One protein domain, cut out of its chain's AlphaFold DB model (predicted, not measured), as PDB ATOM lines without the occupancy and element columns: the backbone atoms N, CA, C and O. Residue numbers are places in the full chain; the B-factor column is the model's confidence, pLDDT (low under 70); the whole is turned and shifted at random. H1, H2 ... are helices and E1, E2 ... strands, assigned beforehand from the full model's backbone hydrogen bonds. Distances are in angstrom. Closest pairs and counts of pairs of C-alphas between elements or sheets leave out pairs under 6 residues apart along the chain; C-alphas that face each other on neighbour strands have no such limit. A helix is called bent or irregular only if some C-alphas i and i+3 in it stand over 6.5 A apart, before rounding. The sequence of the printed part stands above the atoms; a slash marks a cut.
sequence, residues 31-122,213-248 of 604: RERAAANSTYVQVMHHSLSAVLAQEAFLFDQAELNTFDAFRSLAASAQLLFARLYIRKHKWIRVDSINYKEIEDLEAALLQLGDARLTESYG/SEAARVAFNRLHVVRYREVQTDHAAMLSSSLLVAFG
ATOM      1  N   ARG A  31     -46.250  41.846   3.206       78.88
ATOM      2  CA  ARG A  31     -47.565  41.632   3.824       78.88
ATOM      3  C   ARG A  31     -48.155  40.289   3.409       78.88
ATOM      4  O   ARG A  31     -48.581  39.550   4.283       78.88
ATOM      5  N   GLU A  32     -48.019  39.906   2.145       82.12
ATOM      6  CA  GLU A  32     -48.488  38.606   1.659       82.12
ATOM      7  C   GLU A  32     -47.747  37.438   2.329       82.12
ATOM      8  O   GLU A  32     -48.354  36.464   2.768       82.12
ATOM      9  N   ARG A  33     -46.434  37.581   2.553       80.38
ATOM     10  CA  ARG A  33     -45.663  36.629   3.372       80.38
ATOM     11  C   ARG A  33     -46.106  36.598   4.835       80.38
ATOM     12  O   ARG A  33     -46.060  35.540   5.457       80.38
ATOM     13  N   ALA A  34     -46.504  37.735   5.408       80.44
ATOM     14  CA  ALA A  34     -47.031  37.785   6.772       80.44
ATOM     15  C   ALA A  34     -48.414  37.120   6.866       80.44
ATOM     16  O   ALA A  34     -48.673  36.409   7.833       80.44
ATOM     17  N   ALA A  35     -49.264  37.294   5.852       81.12
ATOM     18  CA  ALA A  35     -50.554  36.625   5.756       81.12
ATOM     19  C   ALA A  35     -50.396  35.103   5.607       81.12
ATOM     20  O   ALA A  35     -51.042  34.354   6.337       81.12
ATOM     21  N   ALA A  36     -49.472  34.643   4.757       80.50
ATOM     22  CA  ALA A  36     -49.186  33.217   4.563       80.50
ATOM     23  C   ALA A  36     -48.642  32.550   5.836       80.50
ATOM     24  O   ALA A  36     -48.974  31.411   6.154       80.50
ATOM     25  N   ASN A  37     -47.834  33.286   6.602       87.31
ATOM     26  CA  ASN A  37     -47.292  32.833   7.882       87.31
ATOM     27  C   ASN A  37     -48.223  33.111   9.071       87.31
ATOM     28  O   ASN A  37     -47.815  32.952  10.222       87.31
ATOM     29  N   SER A  38     -49.459  33.545   8.821       92.25
ATOM     30  CA  SER A  38     -50.414  33.811   9.885       92.25
ATOM     31  C   SER A  38     -50.819  32.520  10.586       92.25
ATOM     32  O   SER A  38     -51.267  31.560   9.956       92.25
ATOM     33  N   THR A  39     -50.756  32.534  11.914       91.88
ATOM     34  CA  THR A  39     -51.187  31.427  12.774       91.88
ATOM     35  C   THR A  39     -52.620  30.980  12.476       91.88
ATOM     36  O   THR A  39     -52.914  29.788  12.484       91.88
ATOM     37  N   TYR A  40     -53.507  31.921  12.144       92.81
ATOM     38  CA  TYR A  40     -54.901  31.629  11.799       92.81
ATOM     39  C   TYR A  40     -55.021  30.727  10.567       92.81
ATOM     40  O   TYR A  40     -55.777  29.757  10.576       92.81
ATOM     41  N   VAL A  41     -54.242  31.028   9.527       94.19
ATOM     42  CA  VAL A  41     -54.221  30.269   8.273       94.19
ATOM     43  C   VAL A  41     -53.589  28.897   8.510       94.19
ATOM     44  O   VAL A  41     -54.161  27.876   8.134       94.19
ATOM     45  N   GLN A  42     -52.465  28.849   9.229       94.06
ATOM     46  CA  GLN A  42     -51.771  27.600   9.558       94.06
ATOM     47  C   GLN A  42     -52.659  26.612  10.330       94.06
ATOM     48  O   GLN A  42     -52.720  25.438   9.966       94.06
ATOM     49  N   VAL A  43     -53.396  27.077  11.346       93.31
ATOM     50  CA  VAL A  43     -54.320  26.232  12.126       93.31
ATOM     51  C   VAL A  43     -55.448  25.667  11.255       93.31
ATOM     52  O   VAL A  43     -55.802  24.492  11.391       93.31
ATOM     53  N   MET A  44     -55.990  26.458  10.320       94.19
ATOM     54  CA  MET A  44     -56.998  25.971   9.372       94.19
ATOM     55  C   MET A  44     -56.434  24.910   8.422       94.19
ATOM     56  O   MET A  44     -57.038  23.848   8.266       94.19
ATOM     57  N   HIS A  45     -55.261  25.149   7.829       95.56
ATOM     58  CA  HIS A  45     -54.610  24.162   6.961       95.56
ATOM     59  C   HIS A  45     -54.250  22.876   7.706       95.56
ATOM     60  O   HIS A  45     -54.413  21.785   7.151       95.56
ATOM     61  N   HIS A  46     -53.796  22.983   8.955       93.56
ATOM     62  CA  HIS A  46     -53.509  21.825   9.794       93.56
ATOM     63  C   HIS A  46     -54.780  21.013  10.068       93.56
ATOM     64  O   HIS A  46     -54.778  19.803   9.854       93.56
ATOM     65  N   SER A  47     -55.884  21.671  10.441       92.88
ATOM     66  CA  SER A  47     -57.184  21.016  10.646       92.88
ATOM     67  C   SER A  47     -57.685  20.310   9.383       92.88
ATOM     68  O   SER A  47     -58.053  19.138   9.441       92.88
ATOM     69  N   LEU A  48     -57.626  20.984   8.229       96.25
ATOM     70  CA  LEU A  48     -57.982  20.395   6.934       96.25
ATOM     71  C   LEU A  48     -57.136  19.158   6.623       96.25
ATOM     72  O   LEU A  48     -57.661  18.141   6.185       96.25
ATOM     73  N   SER A  49     -55.823  19.237   6.836       95.19
ATOM     74  CA  SER A  49     -54.909  18.130   6.534       95.19
ATOM     75  C   SER A  49     -55.125  16.946   7.477       95.19
ATOM     76  O   SER A  49     -55.182  15.811   7.019       95.19
ATOM     77  N   ALA A  50     -55.300  17.211   8.775       91.94
ATOM     78  CA  ALA A  50     -55.522  16.186   9.790       91.94
ATOM     79  C   ALA A  50     -56.822  15.404   9.556       91.94
ATOM     80  O   ALA A  50     -56.837  14.186   9.717       91.94
ATOM     81  N   VAL A  51     -57.897  16.090   9.157       94.25
ATOM     82  CA  VAL A  51     -59.199  15.459   8.908       94.25
ATOM     83  C   VAL A  51     -59.240  14.784   7.537       94.25
ATOM     84  O   VAL A  51     -59.534  13.595   7.441       94.25
ATOM     85  N   LEU A  52     -58.915  15.505   6.459       95.56
ATOM     86  CA  LEU A  52     -59.110  14.992   5.097       95.56
ATOM     87  C   LEU A  52     -58.168  13.833   4.742       95.56
ATOM     88  O   LEU A  52     -58.471  13.075   3.826       95.56
ATOM     89  N   ALA A  53     -57.059  13.650   5.468       93.81
ATOM     90  CA  ALA A  53     -56.155  12.521   5.246       93.81
ATOM     91  C   ALA A  53     -56.809  11.149   5.495       93.81
ATOM     92  O   ALA A  53     -56.413  10.174   4.860       93.81
ATOM     93  N   GLN A  54     -57.778  11.056   6.414       91.81
ATOM     94  CA  GLN A  54     -58.397   9.778   6.805       91.81
ATOM     95  C   GLN A  54     -59.932   9.813   6.814       91.81
ATOM     96  O   GLN A  54     -60.561   8.766   6.710       91.81
ATOM     97  N   GLU A  55     -60.543  10.995   6.905       95.19
ATOM     98  CA  GLU A  55     -61.983  11.171   7.139       95.19
ATOM     99  C   GLU A  55     -62.668  12.030   6.061       95.19
ATOM    100  O   GLU A  55     -63.762  12.551   6.268       95.19
ATOM    101  N   ALA A  56     -62.061  12.164   4.874       96.31
ATOM    102  CA  ALA A  56     -62.669  12.886   3.748       96.31
ATOM    103  C   ALA A  56     -64.036  12.312   3.322       96.31
ATOM    104  O   ALA A  56     -64.872  13.047   2.807       96.31
ATOM    105  N   PHE A  57     -64.290  11.023   3.585       96.06
ATOM    106  CA  PHE A  57     -65.559  10.346   3.286       96.06
ATOM    107  C   PHE A  57     -66.765  10.890   4.076       96.06
ATOM    108  O   PHE A  57     -67.908  10.575   3.745       96.06
ATOM    109  N   LEU A  58     -66.531  11.699   5.115       97.25
ATOM    110  CA  LEU A  58     -67.581  12.348   5.904       97.25
ATOM    111  C   LEU A  58     -68.145  13.615   5.243       97.25
ATOM    112  O   LEU A  58     -69.150  14.151   5.711       97.25
ATOM    113  N   PHE A  59     -67.529  14.087   4.159       98.12
ATOM    114  CA  PHE A  59     -67.900  15.314   3.459       98.12
ATOM    115  C   PHE A  59     -68.459  14.990   2.078       98.12
ATOM    116  O   PHE A  59     -67.997  14.065   1.408       98.12
ATOM    117  N   ASP A  60     -69.462  15.751   1.642       97.56
ATOM    118  CA  ASP A  60     -69.928  15.654   0.261       97.56
ATOM    119  C   ASP A  60     -69.024  16.438  -0.708       97.56
ATOM    120  O   ASP A  60     -68.117  17.176  -0.314       97.56
ATOM    121  N   GLN A  61     -69.269  16.283  -2.011       97.81
ATOM    122  CA  GLN A  61     -68.444  16.926  -3.032       97.81
ATOM    123  C   GLN A  61     -68.504  18.462  -2.975       97.81
ATOM    124  O   GLN A  61     -67.519  19.116  -3.306       97.81
ATOM    125  N   ALA A  62     -69.632  19.056  -2.570       97.44
ATOM    126  CA  ALA A  62     -69.755  20.510  -2.483       97.44
ATOM    127  C   ALA A  62     -68.911  21.064  -1.322       97.44
ATOM    128  O   ALA A  62     -68.252  22.096  -1.464       97.44
ATOM    129  N   GLU A  63     -68.872  20.345  -0.203       98.06
ATOM    130  CA  GLU A  63     -68.011  20.656   0.938       98.06
ATOM    131  C   GLU A  63     -66.526  20.500   0.591       98.06
ATOM    132  O   GLU A  63     -65.735  21.401   0.861       98.06
ATOM    133  N   LEU A  64     -66.147  19.411  -0.085       98.12
ATOM    134  CA  LEU A  64     -64.767  19.209  -0.541       98.12
ATOM    135  C   LEU A  64     -64.316  20.323  -1.497       98.12
ATOM    136  O   LEU A  64     -63.249  20.905  -1.305       98.12
ATOM    137  N   ASN A  65     -65.172  20.705  -2.451       97.88
ATOM    138  CA  ASN A  65     -64.898  21.820  -3.361       97.88
ATOM    139  C   ASN A  65     -64.726  23.151  -2.611       97.88
ATOM    140  O   ASN A  65     -63.927  23.987  -3.022       97.88
ATOM    141  N   THR A  66     -65.451  23.351  -1.507       98.06
ATOM    142  CA  THR A  66     -65.317  24.540  -0.651       98.06
ATOM    143  C   THR A  66     -63.934  24.586   0.007       98.06
ATOM    144  O   THR A  66     -63.303  25.645   0.061       98.06
ATOM    145  N   PHE A  67     -63.424  23.446   0.481       98.31
ATOM    146  CA  PHE A  67     -62.079  23.358   1.058       98.31
ATOM    147  C   PHE A  67     -60.985  23.594   0.017       98.31
ATOM    148  O   PHE A  67     -60.005  24.287   0.301       98.31
ATOM    149  N   ASP A  68     -61.158  23.055  -1.189       97.75
ATOM    150  CA  ASP A  68     -60.221  23.266  -2.291       97.75
ATOM    151  C   ASP A  68     -60.236  24.721  -2.769       97.75
ATOM    152  O   ASP A  68     -59.171  25.309  -2.966       97.75
ATOM    153  N   ALA A  69     -61.417  25.345  -2.842       97.75
ATOM    154  CA  ALA A  69     -61.556  26.766  -3.137       97.75
ATOM    155  C   ALA A  69     -60.773  27.612  -2.125       97.75
ATOM    156  O   ALA A  69     -59.934  28.411  -2.535       97.75
ATOM    157  N   PHE A  70     -60.943  27.370  -0.819       98.06
ATOM    158  CA  PHE A  70     -60.169  28.050   0.226       98.06
ATOM    159  C   PHE A  70     -58.652  27.846   0.061       98.06
ATOM    160  O   PHE A  70     -57.883  28.806   0.125       98.06
ATOM    161  N   ARG A  71     -58.203  26.609  -0.193       97.12
ATOM    162  CA  ARG A  71     -56.776  26.293  -0.393       97.12
ATOM    163  C   ARG A  71     -56.171  26.967  -1.627       97.12
ATOM    164  O   ARG A  71     -54.967  27.195  -1.632       97.12
ATOM    165  N   SER A  72     -56.983  27.276  -2.638       96.81
ATOM    166  CA  SER A  72     -56.544  27.920  -3.885       96.81
ATOM    167  C   SER A  72     -56.431  29.449  -3.815       96.81
ATOM    168  O   SER A  72     -55.861  30.061  -4.715       96.81
ATOM    169  N   LEU A  73     -56.968  30.067  -2.759       96.88
ATOM    170  CA  LEU A  73     -56.923  31.513  -2.551       96.88
ATOM    171  C   LEU A  73     -55.500  32.033  -2.299       96.88
ATOM    172  O   LEU A  73     -54.652  31.328  -1.749       96.88
ATOM    173  N   ALA A  74     -55.286  33.319  -2.582       95.50
ATOM    174  CA  ALA A  74     -54.106  34.041  -2.111       95.50
ATOM    175  C   ALA A  74     -54.073  34.134  -0.572       95.50
ATOM    176  O   ALA A  74     -55.106  34.067   0.102       95.50
ATOM    177  N   ALA A  75     -52.892  34.352   0.006       94.69
ATOM    178  CA  ALA A  75     -52.699  34.308   1.451       94.69
ATOM    179  C   ALA A  75     -53.477  35.411   2.185       94.69
ATOM    180  O   ALA A  75     -54.054  35.159   3.246       94.69
ATOM    181  N   SER A  76     -53.562  36.614   1.607       95.38
ATOM    182  CA  SER A  76     -54.409  37.691   2.144       95.38
ATOM    183  C   SER A  76     -55.897  37.305   2.197       95.38
ATOM    184  O   SER A  76     -56.575  37.609   3.183       95.38
ATOM    185  N   ALA A  77     -56.403  36.585   1.191       96.56
ATOM    186  CA  ALA A  77     -57.791  36.115   1.145       96.56
ATOM    187  C   ALA A  77     -58.043  34.943   2.109       96.56
ATOM    188  O   ALA A  77     -59.053  34.938   2.817       96.56
ATOM    189  N   GLN A  78     -57.097  34.005   2.233       97.19
ATOM    190  CA  GLN A  78     -57.153  32.941   3.246       97.19
ATOM    191  C   GLN A  78     -57.175  33.512   4.665       97.19
ATOM    192  O   GLN A  78     -57.971  33.083   5.502       97.19
ATOM    193  N   LEU A  79     -56.331  34.511   4.941       95.94
ATOM    194  CA  LEU A  79     -56.314  35.179   6.236       95.94
ATOM    195  C   LEU A  79     -57.638  35.889   6.518       95.94
ATOM    196  O   LEU A  79     -58.159  35.786   7.631       95.94
ATOM    197  N   LEU A  80     -58.193  36.591   5.528       96.69
ATOM    198  CA  LEU A  80     -59.489  37.242   5.665       96.69
ATOM    199  C   LEU A  80     -60.583  36.229   6.005       96.69
ATOM    200  O   LEU A  80     -61.305  36.428   6.981       96.69
ATOM    201  N   PHE A  81     -60.654  35.118   5.268       96.69
ATOM    202  CA  PHE A  81     -61.580  34.025   5.555       96.69
ATOM    203  C   PHE A  81     -61.411  33.510   6.989       96.69
ATOM    204  O   PHE A  81     -62.381  33.463   7.746       96.69
ATOM    205  N   ALA A  82     -60.175  33.213   7.401       94.50
ATOM    206  CA  ALA A  82     -59.889  32.692   8.732       94.50
ATOM    207  C   ALA A  82     -60.324  33.656   9.846       94.50
ATOM    208  O   ALA A  82     -60.927  33.251  10.841       94.50
ATOM    209  N   ARG A  83     -60.079  34.957   9.655       93.19
ATOM    210  CA  ARG A  83     -60.512  36.015  10.577       93.19
ATOM    211  C   ARG A  83     -62.031  36.162  10.622       93.19
ATOM    212  O   ARG A  83     -62.564  36.464  11.685       93.19
ATOM    213  N   LEU A  84     -62.727  35.999   9.498       93.19
ATOM    214  CA  LEU A  84     -64.189  36.059   9.447       93.19
ATOM    215  C   LEU A  84     -64.832  34.823  10.092       93.19
ATOM    216  O   LEU A  84     -65.839  34.971  10.775       93.19
ATOM    217  N   TYR A  85     -64.229  33.643   9.939       92.50
ATOM    218  CA  TYR A  85     -64.744  32.370  10.455       92.50
ATOM    219  C   TYR A  85     -64.835  32.315  11.982       92.50
ATOM    220  O   TYR A  85     -65.827  31.845  12.527       92.50
ATOM    221  N   ILE A  86     -63.834  32.860  12.675       90.19
ATOM    222  CA  ILE A  86     -63.780  32.876  14.150       90.19
ATOM    223  C   ILE A  86     -64.698  33.971  14.733       90.19
ATOM    224  O   ILE A  86     -64.954  34.039  15.935       90.19
ATOM    225  N   ARG A  87     -65.215  34.880  13.898       88.44
ATOM    226  CA  ARG A  87     -66.177  35.895  14.340       88.44
ATOM    227  C   ARG A  87     -67.582  35.305  14.331       88.44
ATOM    228  O   ARG A  87     -67.921  34.450  13.523       88.44
ATOM    229  N   LYS A  88     -68.442  35.841  15.203       86.19
ATOM    230  CA  LYS A  88     -69.877  35.529  15.185       86.19
ATOM    231  C   LYS A  88     -70.436  35.711  13.774       86.19
ATOM    232  O   LYS A  88     -70.263  36.784  13.191       86.19
ATOM    233  N   HIS A  89     -71.139  34.702  13.270       87.94
ATOM    234  CA  HIS A  89     -71.718  34.732  11.934       87.94
ATOM    235  C   HIS A  89     -72.835  35.785  11.833       87.94
ATOM    236  O   HIS A  89     -73.927  35.623  12.378       87.94
ATOM    237  N   LYS A  90     -72.535  36.906  11.172       88.31
ATOM    238  CA  LYS A  90     -73.450  38.024  10.903       88.31
ATOM    239  C   LYS A  90     -72.915  38.864   9.748       88.31
ATOM    240  O   LYS A  90     -71.735  38.774   9.427       88.31
ATOM    241  N   TRP A  91     -73.753  39.731   9.193       90.69
ATOM    242  CA  TRP A  91     -73.318  40.760   8.251       90.69
ATOM    243  C   TRP A  91     -72.329  41.732   8.904       90.69
ATOM    244  O   TRP A  91     -72.573  42.256   9.997       90.69
ATOM    245  N   ILE A  92     -71.200  41.960   8.235       91.69
ATOM    246  CA  ILE A  92     -70.105  42.824   8.681       91.69
ATOM    247  C   ILE A  92     -69.932  43.940   7.658       91.69
ATOM    248  O   ILE A  92     -69.897  43.696   6.456       91.69
ATOM    249  N   ARG A  93     -69.815  45.177   8.141       92.88
ATOM    250  CA  ARG A  93     -69.532  46.331   7.285       92.88
ATOM    251  C   ARG A  93     -68.091  46.264   6.801       92.88
ATOM    252  O   ARG A  93     -67.196  46.048   7.624       92.88
ATOM    253  N   VAL A  94     -67.868  46.478   5.510       92.31
ATOM    254  CA  VAL A  94     -66.517  46.436   4.929       92.31
ATOM    255  C   VAL A  94     -65.632  47.521   5.550       92.31
ATOM    256  O   VAL A  94     -64.500  47.232   5.928       92.31
ATOM    257  N   ASP A  95     -66.181  48.716   5.802       90.62
ATOM    258  CA  ASP A  95     -65.483  49.828   6.470       90.62
ATOM    259  C   ASP A  95     -64.975  49.513   7.894       90.62
ATOM    260  O   ASP A  95     -64.076  50.180   8.408       90.62
ATOM    261  N   SER A  96     -65.530  48.481   8.535       91.38
ATOM    262  CA  SER A  96     -65.164  48.051   9.886       91.38
ATOM    263  C   SER A  96     -64.065  46.985   9.911       91.38
ATOM    264  O   SER A  96     -63.582  46.619  10.987       91.38
ATOM    265  N   ILE A  97     -63.682  46.450   8.748       92.69
ATOM    266  CA  ILE A  97     -62.664  45.409   8.626       92.69
ATOM    267  C   ILE A  97     -61.293  46.073   8.508       92.69
ATOM    268  O   ILE A  97     -60.971  46.703   7.507       92.69
ATOM    269  N   ASN A  98     -60.465  45.913   9.541       89.81
ATOM    270  CA  ASN A  98     -59.112  46.461   9.571       89.81
ATOM    271  C   ASN A  98     -58.125  45.422  10.118       89.81
ATOM    272  O   ASN A  98     -57.948  45.292  11.332       89.81
ATOM    273  N   TYR A  99     -57.497  44.674   9.210       90.44
ATOM    274  CA  TYR A  99     -56.443  43.709   9.521       90.44
ATOM    275  C   TYR A  99     -55.141  44.190   8.876       90.44
ATOM    276  O   TYR A  99     -55.064  44.326   7.659       90.44
ATOM    277  N   LYS A 100     -54.116  44.470   9.688       87.56
ATOM    278  CA  LYS A 100     -52.864  45.114   9.241       87.56
ATOM    279  C   LYS A 100     -52.040  44.233   8.301       87.56
ATOM    280  O   LYS A 100     -51.185  44.730   7.570       87.56
ATOM    281  N   GLU A 101     -52.252  42.932   8.404       88.94
ATOM    282  CA  GLU A 101     -51.574  41.885   7.656       88.94
ATOM    283  C   GLU A 101     -52.129  41.736   6.234       88.94
ATOM    284  O   GLU A 101     -51.424  41.223   5.374       88.94
ATOM    285  N   ILE A 102     -53.357  42.203   5.986       90.12
ATOM    286  CA  ILE A 102     -53.986  42.167   4.665       90.12
ATOM    287  C   ILE A 102     -53.535  43.395   3.885       90.12
ATOM    288  O   ILE A 102     -53.672  44.529   4.344       90.12
ATOM    289  N   GLU A 103     -52.958  43.163   2.711       85.12
ATOM    290  CA  GLU A 103     -52.453  44.236   1.861       85.12
ATOM    291  C   GLU A 103     -53.573  44.960   1.116       85.12
ATOM    292  O   GLU A 103     -53.694  46.177   1.246       85.12
ATOM    293  N   ASP A 104     -54.390  44.194   0.395       91.31
ATOM    294  CA  ASP A 104     -55.515  44.676  -0.396       91.31
ATOM    295  C   ASP A 104     -56.792  43.948   0.041       91.31
ATOM    296  O   ASP A 104     -57.002  42.765  -0.245       91.31
ATOM    297  N   LEU A 105     -57.629  44.661   0.799       93.31
ATOM    298  CA  LEU A 105     -58.890  44.129   1.304       93.31
ATOM    299  C   LEU A 105     -59.910  43.918   0.177       93.31
ATOM    300  O   LEU A 105     -60.657  42.945   0.227       93.31
ATOM    301  N   GLU A 106     -59.945  44.799  -0.824       92.62
ATOM    302  CA  GLU A 106     -60.909  44.715  -1.925       92.62
ATOM    303  C   GLU A 106     -60.601  43.508  -2.812       92.62
ATOM    304  O   GLU A 106     -61.495  42.706  -3.086       92.62
ATOM    305  N   ALA A 107     -59.329  43.304  -3.168       94.06
ATOM    306  CA  ALA A 107     -58.903  42.125  -3.919       94.06
ATOM    307  C   ALA A 107     -59.151  40.820  -3.143       94.06
ATOM    308  O   ALA A 107     -59.581  39.823  -3.726       94.06
ATOM    309  N   ALA A 108     -58.916  40.816  -1.825       95.75
ATOM    310  CA  ALA A 108     -59.189  39.657  -0.980       95.75
ATOM    311  C   ALA A 108     -60.691  39.327  -0.913       95.75
ATOM    312  O   ALA A 108     -61.064  38.159  -1.010       95.75
ATOM    313  N   LEU A 109     -61.554  40.339  -0.777       95.19
ATOM    314  CA  LEU A 109     -63.010  40.167  -0.794       95.19
ATOM    315  C   LEU A 109     -63.513  39.675  -2.155       95.19
ATOM    316  O   LEU A 109     -64.365  38.792  -2.191       95.19
ATOM    317  N   LEU A 110     -62.958  40.196  -3.254       94.75
ATOM    318  CA  LEU A 110     -63.312  39.763  -4.604       94.75
ATOM    319  C   LEU A 110     -62.996  38.276  -4.814       94.75
ATOM    320  O   LEU A 110     -63.872  37.523  -5.227       94.75
ATOM    321  N   GLN A 111     -61.794  37.827  -4.434       96.38
ATOM    322  CA  GLN A 111     -61.426  36.407  -4.522       96.38
ATOM    323  C   GLN A 111     -62.350  35.509  -3.689       96.38
ATOM    324  O   GLN A 111     -62.720  34.421  -4.131       96.38
ATOM    325  N   LEU A 112     -62.734  35.948  -2.485       96.50
ATOM    326  CA  LEU A 112     -63.665  35.197  -1.638       96.50
ATOM    327  C   LEU A 112     -65.076  35.124  -2.236       96.50
ATOM    328  O   LEU A 112     -65.714  34.073  -2.137       96.50
ATOM    329  N   GLY A 113     -65.546  36.207  -2.860       93.94
ATOM    330  CA  GLY A 113     -66.820  36.253  -3.580       93.94
ATOM    331  C   GLY A 113     -66.824  35.333  -4.803       93.94
ATOM    332  O   GLY A 113     -67.708  34.484  -4.925       93.94
ATOM    333  N   ASP A 114     -65.789  35.409  -5.644       94.69
ATOM    334  CA  ASP A 114     -65.624  34.554  -6.832       94.69
ATOM    335  C   ASP A 114     -65.558  33.063  -6.459       94.69
ATOM    336  O   ASP A 114     -66.146  32.209  -7.129       94.69
ATOM    337  N   ALA A 115     -64.904  32.750  -5.336       95.81
ATOM    338  CA  ALA A 115     -64.844  31.410  -4.756       95.81
ATOM    339  C   ALA A 115     -66.140  30.980  -4.033       95.81
ATOM    340  O   ALA A 115     -66.218  29.851  -3.546       95.81
ATOM    341  N   ARG A 116     -67.160  31.850  -3.950       94.06
ATOM    342  CA  ARG A 116     -68.436  31.646  -3.228       94.06
ATOM    343  C   ARG A 116     -68.274  31.345  -1.731       94.06
ATOM    344  O   ARG A 116     -69.118  30.688  -1.116       94.06
ATOM    345  N   LEU A 117     -67.191  31.831  -1.129       95.56
ATOM    346  CA  LEU A 117     -66.893  31.685   0.300       95.56
ATOM    347  C   LEU A 117     -67.468  32.832   1.137       95.56
ATOM    348  O   LEU A 117     -67.643  32.694   2.350       95.56
ATOM    349  N   THR A 118     -67.789  33.951   0.494       94.38
ATOM    350  CA  THR A 118     -68.494  35.086   1.090       94.38
ATOM    351  C   THR A 118     -69.705  35.479   0.260       94.38
ATOM    352  O   THR A 118     -69.752  35.232  -0.940       94.38
ATOM    353  N   GLU A 119     -70.662  36.118   0.916       91.25
ATOM    354  CA  GLU A 119     -71.843  36.735   0.322       91.25
ATOM    355  C   GLU A 119     -71.755  38.250   0.512       91.25
ATOM    356  O   GLU A 119     -71.422  38.721   1.610       91.25
ATOM    357  N   SER A 120     -72.093  38.998  -0.536       87.00
ATOM    358  CA  SER A 120     -72.269  40.451  -0.492       87.00
ATOM    359  C   SER A 120     -73.726  40.838  -0.762       87.00
ATOM    360  O   SER A 120     -74.512  40.065  -1.312       87.00
ATOM    361  N   TYR A 121     -74.120  42.055  -0.380       80.31
ATOM    362  CA  TYR A 121     -75.468  42.545  -0.685       80.31
ATOM    363  C   TYR A 121     -75.716  42.603  -2.203       80.31
ATOM    364  O   TYR A 121     -74.933  43.209  -2.932       80.31
ATOM    365  N   GLY A 122     -76.848  42.054  -2.660       68.19
ATOM    366  CA  GLY A 122     -77.258  42.056  -4.072       68.19
ATOM    367  C   GLY A 122     -76.845  40.808  -4.859       68.19
ATOM    368  O   GLY A 122     -77.275  40.643  -5.999       68.19
ATOM    369  N   SER A 213     -70.345  32.797   3.413       93.38
ATOM    370  CA  SER A 213     -71.466  32.067   2.830       93.38
ATOM    371  C   SER A 213     -71.923  30.951   3.762       93.38
ATOM    372  O   SER A 213     -71.125  30.375   4.514       93.38
ATOM    373  N   GLU A 214     -73.216  30.634   3.727       91.06
ATOM    374  CA  GLU A 214     -73.765  29.574   4.581       91.06
ATOM    375  C   GLU A 214     -73.122  28.214   4.265       91.06
ATOM    376  O   GLU A 214     -72.768  27.465   5.175       91.06
ATOM    377  N   ALA A 215     -72.869  27.935   2.981       93.19
ATOM    378  CA  ALA A 215     -72.180  26.725   2.538       93.19
ATOM    379  C   ALA A 215     -70.763  26.617   3.127       93.19
ATOM    380  O   ALA A 215     -70.408  25.582   3.694       93.19
ATOM    381  N   ALA A 216     -69.974  27.698   3.064       95.00
ATOM    382  CA  ALA A 216     -68.630  27.709   3.629       95.00
ATOM    383  C   ALA A 216     -68.646  27.557   5.151       95.00
ATOM    384  O   ALA A 216     -67.867  26.788   5.716       95.00
ATOM    385  N   ARG A 217     -69.574  28.246   5.823       92.88
ATOM    386  CA  ARG A 217     -69.740  28.149   7.273       92.88
ATOM    387  C   ARG A 217     -70.074  26.725   7.709       92.88
ATOM    388  O   ARG A 217     -69.435  26.218   8.626       92.88
ATOM    389  N   VAL A 218     -71.053  26.083   7.072       93.06
ATOM    390  CA  VAL A 218     -71.472  24.715   7.410       93.06
ATOM    391  C   VAL A 218     -70.332  23.725   7.175       93.06
ATOM    392  O   VAL A 218     -70.033  22.943   8.076       93.06
ATOM    393  N   ALA A 219     -69.635  23.807   6.036       96.19
ATOM    394  CA  ALA A 219     -68.522  22.910   5.718       96.19
ATOM    395  C   ALA A 219     -67.374  23.016   6.742       96.19
ATOM    396  O   ALA A 219     -66.894  22.005   7.258       96.19
ATOM    397  N   PHE A 220     -66.948  24.235   7.094       95.25
ATOM    398  CA  PHE A 220     -65.873  24.429   8.076       95.25
ATOM    399  C   PHE A 220     -66.316  24.138   9.517       95.25
ATOM    400  O   PHE A 220     -65.517  23.644  10.311       95.25
ATOM    401  N   ASN A 221     -67.586  24.365   9.867       93.62
ATOM    402  CA  ASN A 221     -68.130  23.921  11.151       93.62
ATOM    403  C   ASN A 221     -68.118  22.395  11.263       93.62
ATOM    404  O   ASN A 221     -67.688  21.868  12.283       93.62
ATOM    405  N   ARG A 222     -68.511  21.683  10.205       95.06
ATOM    406  CA  ARG A 222     -68.422  20.222  10.162       95.06
ATOM    407  C   ARG A 222     -66.980  19.739  10.265       95.06
ATOM    408  O   ARG A 222     -66.694  18.816  11.020       95.06
ATOM    409  N   LEU A 223     -66.048  20.406   9.579       95.06
ATOM    410  CA  LEU A 223     -64.615  20.144   9.730       95.06
ATOM    411  C   LEU A 223     -64.167  20.281  11.193       95.06
ATOM    412  O   LEU A 223     -63.415  19.436  11.677       95.06
ATOM    413  N   HIS A 224     -64.647  21.307  11.902       92.94
ATOM    414  CA  HIS A 224     -64.381  21.495  13.328       92.94
ATOM    415  C   HIS A 224     -64.955  20.347  14.173       92.94
ATOM    416  O   HIS A 224     -64.217  19.763  14.967       92.94
ATOM    417  N   VAL A 225     -66.216  19.958  13.951       92.88
ATOM    418  CA  VAL A 225     -66.854  18.822  14.645       92.88
ATOM    419  C   VAL A 225     -66.057  17.539  14.446       92.88
ATOM    420  O   VAL A 225     -65.744  16.844  15.410       92.88
ATOM    421  N   VAL A 226     -65.662  17.238  13.208       93.81
ATOM    422  CA  VAL A 226     -64.849  16.054  12.921       93.81
ATOM    423  C   VAL A 226     -63.495  16.171  13.617       93.81
ATOM    424  O   VAL A 226     -63.081  15.228  14.290       93.81
ATOM    425  N   ARG A 227     -62.810  17.321  13.530       91.44
ATOM    426  CA  ARG A 227     -61.477  17.518  14.123       91.44
ATOM    427  C   ARG A 227     -61.472  17.336  15.641       91.44
ATOM    428  O   ARG A 227     -60.624  16.586  16.123       91.44
ATOM    429  N   TYR A 228     -62.375  18.004  16.353       89.19
ATOM    430  CA  TYR A 228     -62.358  18.111  17.817       89.19
ATOM    431  C   TYR A 228     -63.368  17.193  18.521       89.19
ATOM    432  O   TYR A 228     -63.356  17.122  19.744       89.19
ATOM    433  N   ARG A 229     -64.213  16.469  17.771       87.50
ATOM    434  CA  ARG A 229     -65.300  15.613  18.296       87.50
ATOM    435  C   ARG A 229     -66.290  16.370  19.192       87.50
ATOM    436  O   ARG A 229     -66.909  15.782  20.071       87.50
ATOM    437  N   GLU A 230     -66.439  17.669  18.946       84.06
ATOM    438  CA  GLU A 230     -67.261  18.580  19.739       84.06
ATOM    439  C   GLU A 230     -68.057  19.507  18.818       84.06
ATOM    440  O   GLU A 230     -67.526  20.066  17.853       84.06
ATOM    441  N   VAL A 231     -69.342  19.687  19.127       84.94
ATOM    442  CA  VAL A 231     -70.186  20.686  18.470       84.94
ATOM    443  C   VAL A 231     -70.071  21.996  19.235       84.94
ATOM    444  O   VAL A 231     -70.643  22.156  20.308       84.94
ATOM    445  N   GLN A 232     -69.321  22.939  18.668       79.12
ATOM    446  CA  GLN A 232     -69.155  24.273  19.232       79.12
ATOM    447  C   GLN A 232     -70.153  25.254  18.614       79.12
ATOM    448  O   GLN A 232     -70.242  25.379  17.390       79.12
ATOM    449  N   THR A 233     -70.867  25.996  19.458       68.25
ATOM    450  CA  THR A 233     -71.824  27.024  19.019       68.25
ATOM    451  C   THR A 233     -71.379  28.442  19.335       68.25
ATOM    452  O   THR A 233     -71.838  29.383  18.680       68.25
ATOM    453  N   ASP A 234     -70.402  28.613  20.228       75.25
ATOM    454  CA  ASP A 234     -69.655  29.859  20.318       75.25
ATOM    455  C   ASP A 234     -68.571  29.913  19.231       75.25
ATOM    456  O   ASP A 234     -67.508  29.300  19.328       75.25
ATOM    457  N   HIS A 235     -68.819  30.707  18.190       69.50
ATOM    458  CA  HIS A 235     -67.850  30.946  17.118       69.50
ATOM    459  C   HIS A 235     -66.494  31.460  17.626       69.50
ATOM    460  O   HIS A 235     -65.472  31.145  17.022       69.50
ATOM    461  N   ALA A 236     -66.457  32.206  18.738       68.06
ATOM    462  CA  ALA A 236     -65.197  32.681  19.312       68.06
ATOM    463  C   ALA A 236     -64.365  31.543  19.930       68.06
ATOM    464  O   ALA A 236     -63.145  31.666  20.054       68.06
ATOM    465  N   ALA A 237     -65.011  30.432  20.292       72.38
ATOM    466  CA  ALA A 237     -64.355  29.230  20.782       72.38
ATOM    467  C   ALA A 237     -63.869  28.309  19.644       72.38
ATOM    468  O   ALA A 237     -63.009  27.456  19.888       72.38
ATOM    469  N   MET A 238     -64.326  28.503  18.398       78.69
ATOM    470  CA  MET A 238     -63.840  27.737  17.244       78.69
ATOM    471  C   MET A 238     -62.345  27.969  17.021       78.69
ATOM    472  O   MET A 238     -61.875  29.105  16.961       78.69
ATOM    473  N   LEU A 239     -61.588  26.872  16.894       82.31
ATOM    474  CA  LEU A 239     -60.121  26.858  16.750       82.31
ATOM    475  C   LEU A 239     -59.355  27.504  17.923       82.31
ATOM    476  O   LEU A 239     -58.132  27.630  17.856       82.31
ATOM    477  N   SER A 240     -60.043  27.911  18.995       83.69
ATOM    478  CA  SER A 240     -59.445  28.686  20.087       83.69
ATOM    479  C   SER A 240     -58.320  27.927  20.785       83.69
ATOM    480  O   SER A 240     -57.283  28.515  21.073       83.69
ATOM    481  N   SER A 241     -58.477  26.620  20.997       85.38
ATOM    482  CA  SER A 241     -57.464  25.765  21.617       85.38
ATOM    483  C   SER A 241     -56.159  25.762  20.812       85.38
ATOM    484  O   SER A 241     -55.123  26.172  21.337       85.38
ATOM    485  N   SER A 242     -56.216  25.427  19.521       89.62
ATOM    486  CA  SER A 242     -55.047  25.414  18.628       89.62
ATOM    487  C   SER A 242     -54.424  26.801  18.440       89.62
ATOM    488  O   SER A 242     -53.202  26.928  18.399       89.62
ATOM    489  N   LEU A 243     -55.237  27.862  18.372       90.88
ATOM    490  CA  LEU A 243     -54.736  29.237  18.287       90.88
ATOM    491  C   LEU A 243     -54.002  29.657  19.562       90.88
ATOM    492  O   LEU A 243     -52.925  30.240  19.483       90.88
ATOM    493  N   LEU A 244     -54.554  29.353  20.737       90.06
ATOM    494  CA  LEU A 244     -53.937  29.702  22.016       90.06
ATOM    495  C   LEU A 244     -52.618  28.956  22.233       90.06
ATOM    496  O   LEU A 244     -51.678  29.554  22.753       90.06
ATOM    497  N   VAL A 245     -52.519  27.701  21.784       89.88
ATOM    498  CA  VAL A 245     -51.247  26.959  21.757       89.88
ATOM    499  C   VAL A 245     -50.252  27.624  20.818       89.88
ATOM    500  O   VAL A 245     -49.123  27.907  21.210       89.88
ATOM    501  N   ALA A 246     -50.669  27.935  19.593       89.31
ATOM    502  CA  ALA A 246     -49.775  28.514  18.602       89.31
ATOM    503  C   ALA A 246     -49.319  29.948  18.950       89.31
ATOM    504  O   ALA A 246     -48.233  30.359  18.550       89.31
ATOM    505  N   PHE A 247     -50.098  30.692  19.744       90.31
ATOM    506  CA  PHE A 247     -49.678  31.968  20.337       90.31
ATOM    507  C   PHE A 247     -48.827  31.817  21.610       90.31
ATOM    508  O   PHE A 247     -48.391  32.826  22.161       90.31
ATOM    509  N   GLY A 248     -48.601  30.595  22.101       88.38
ATOM    510  CA  GLY A 248     -47.874  30.334  23.348       88.38
ATOM    511  C   GLY A 248     -48.630  30.764  24.610       88.38
ATOM    512  O   GLY A 248     -48.022  30.929  25.662       88.38
TER     513      GLY A 248
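Overview. This is residues 31 to 122 and 213 to 248 of the 604 residues of a protein of Syncephalis pseudoplumigaleata (UniProt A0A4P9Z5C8). A compact cluster of crossed helices has H4 nearest its middle, with H1, H5 and the early part of H2 packed on it. H6 crosses both arms of the kinked hairpin H2 and H3, and H7 packs on residues 39 to 43 of H2. The printed part has 128 residues, with named elements in the order H1 H2 H3 H4 H5 E1 H6 H7, mostly helix. The radius of gyration of the C-alphas is 14.0 A and the spans are 38 by 37 by 26 A.

Arrangement. H1, residues 31 to 36, touches H4, residues 75 to 85, at a steep tilt of 63 degrees; the closest C-alphas, Ala 36 and Ala 75, are 4.8 A apart. H2, residues 39 to 58, is irregular, with C-alphas 54 and 57 8.0 A apart, and has a kink of 69 degrees near residue 52. With residues 40 to 44 alone it touches H4 at 76 degrees, about perpendicular, closest at the C-alphas of Val 41 and Leu 79, 5.7 A. H2 and H3, residues 61 to 72, form a helical hairpin and only just touch, with 3 pairs of C-alphas within 8 A. H5, residues 105 to 114, touches H4, closest at the C-alphas of Ala 77 and Ala 108, 4.4 A. E1, residues 118 to 120, pairs with no named strand. H6, residues 214 to 228, touches H3 at 89 degrees, about perpendicular, closest at the C-alphas of Glu 63 and Ala 219, 5.3 A. H7, residues 240 to 246, touches H2, closest at the C-alphas of Val 43 and Ser 242, 6.6 A. Each O i to N i+4 pair is within hydrogen-bond range in the helices but H2, with 12 of 16.

Along the chain. H1 begins at C-alpha 31 (-47.565, 41.632, 3.824); H2 measures 26.1 A, H3 16.2 A, H4 15.2 A and H6 20.9 A. H7 ends at C-alpha 246 (-49.775, 28.514, 18.602).

Size, cuts and confidence. Residues 123 to 212 are not printed, and C-alphas 122 and 213 are 13.5 A apart across the cut. The links H4 to H5 and H6 to H7 are long. Residues 122, 233 and 235 to 236 have pLDDT under 70.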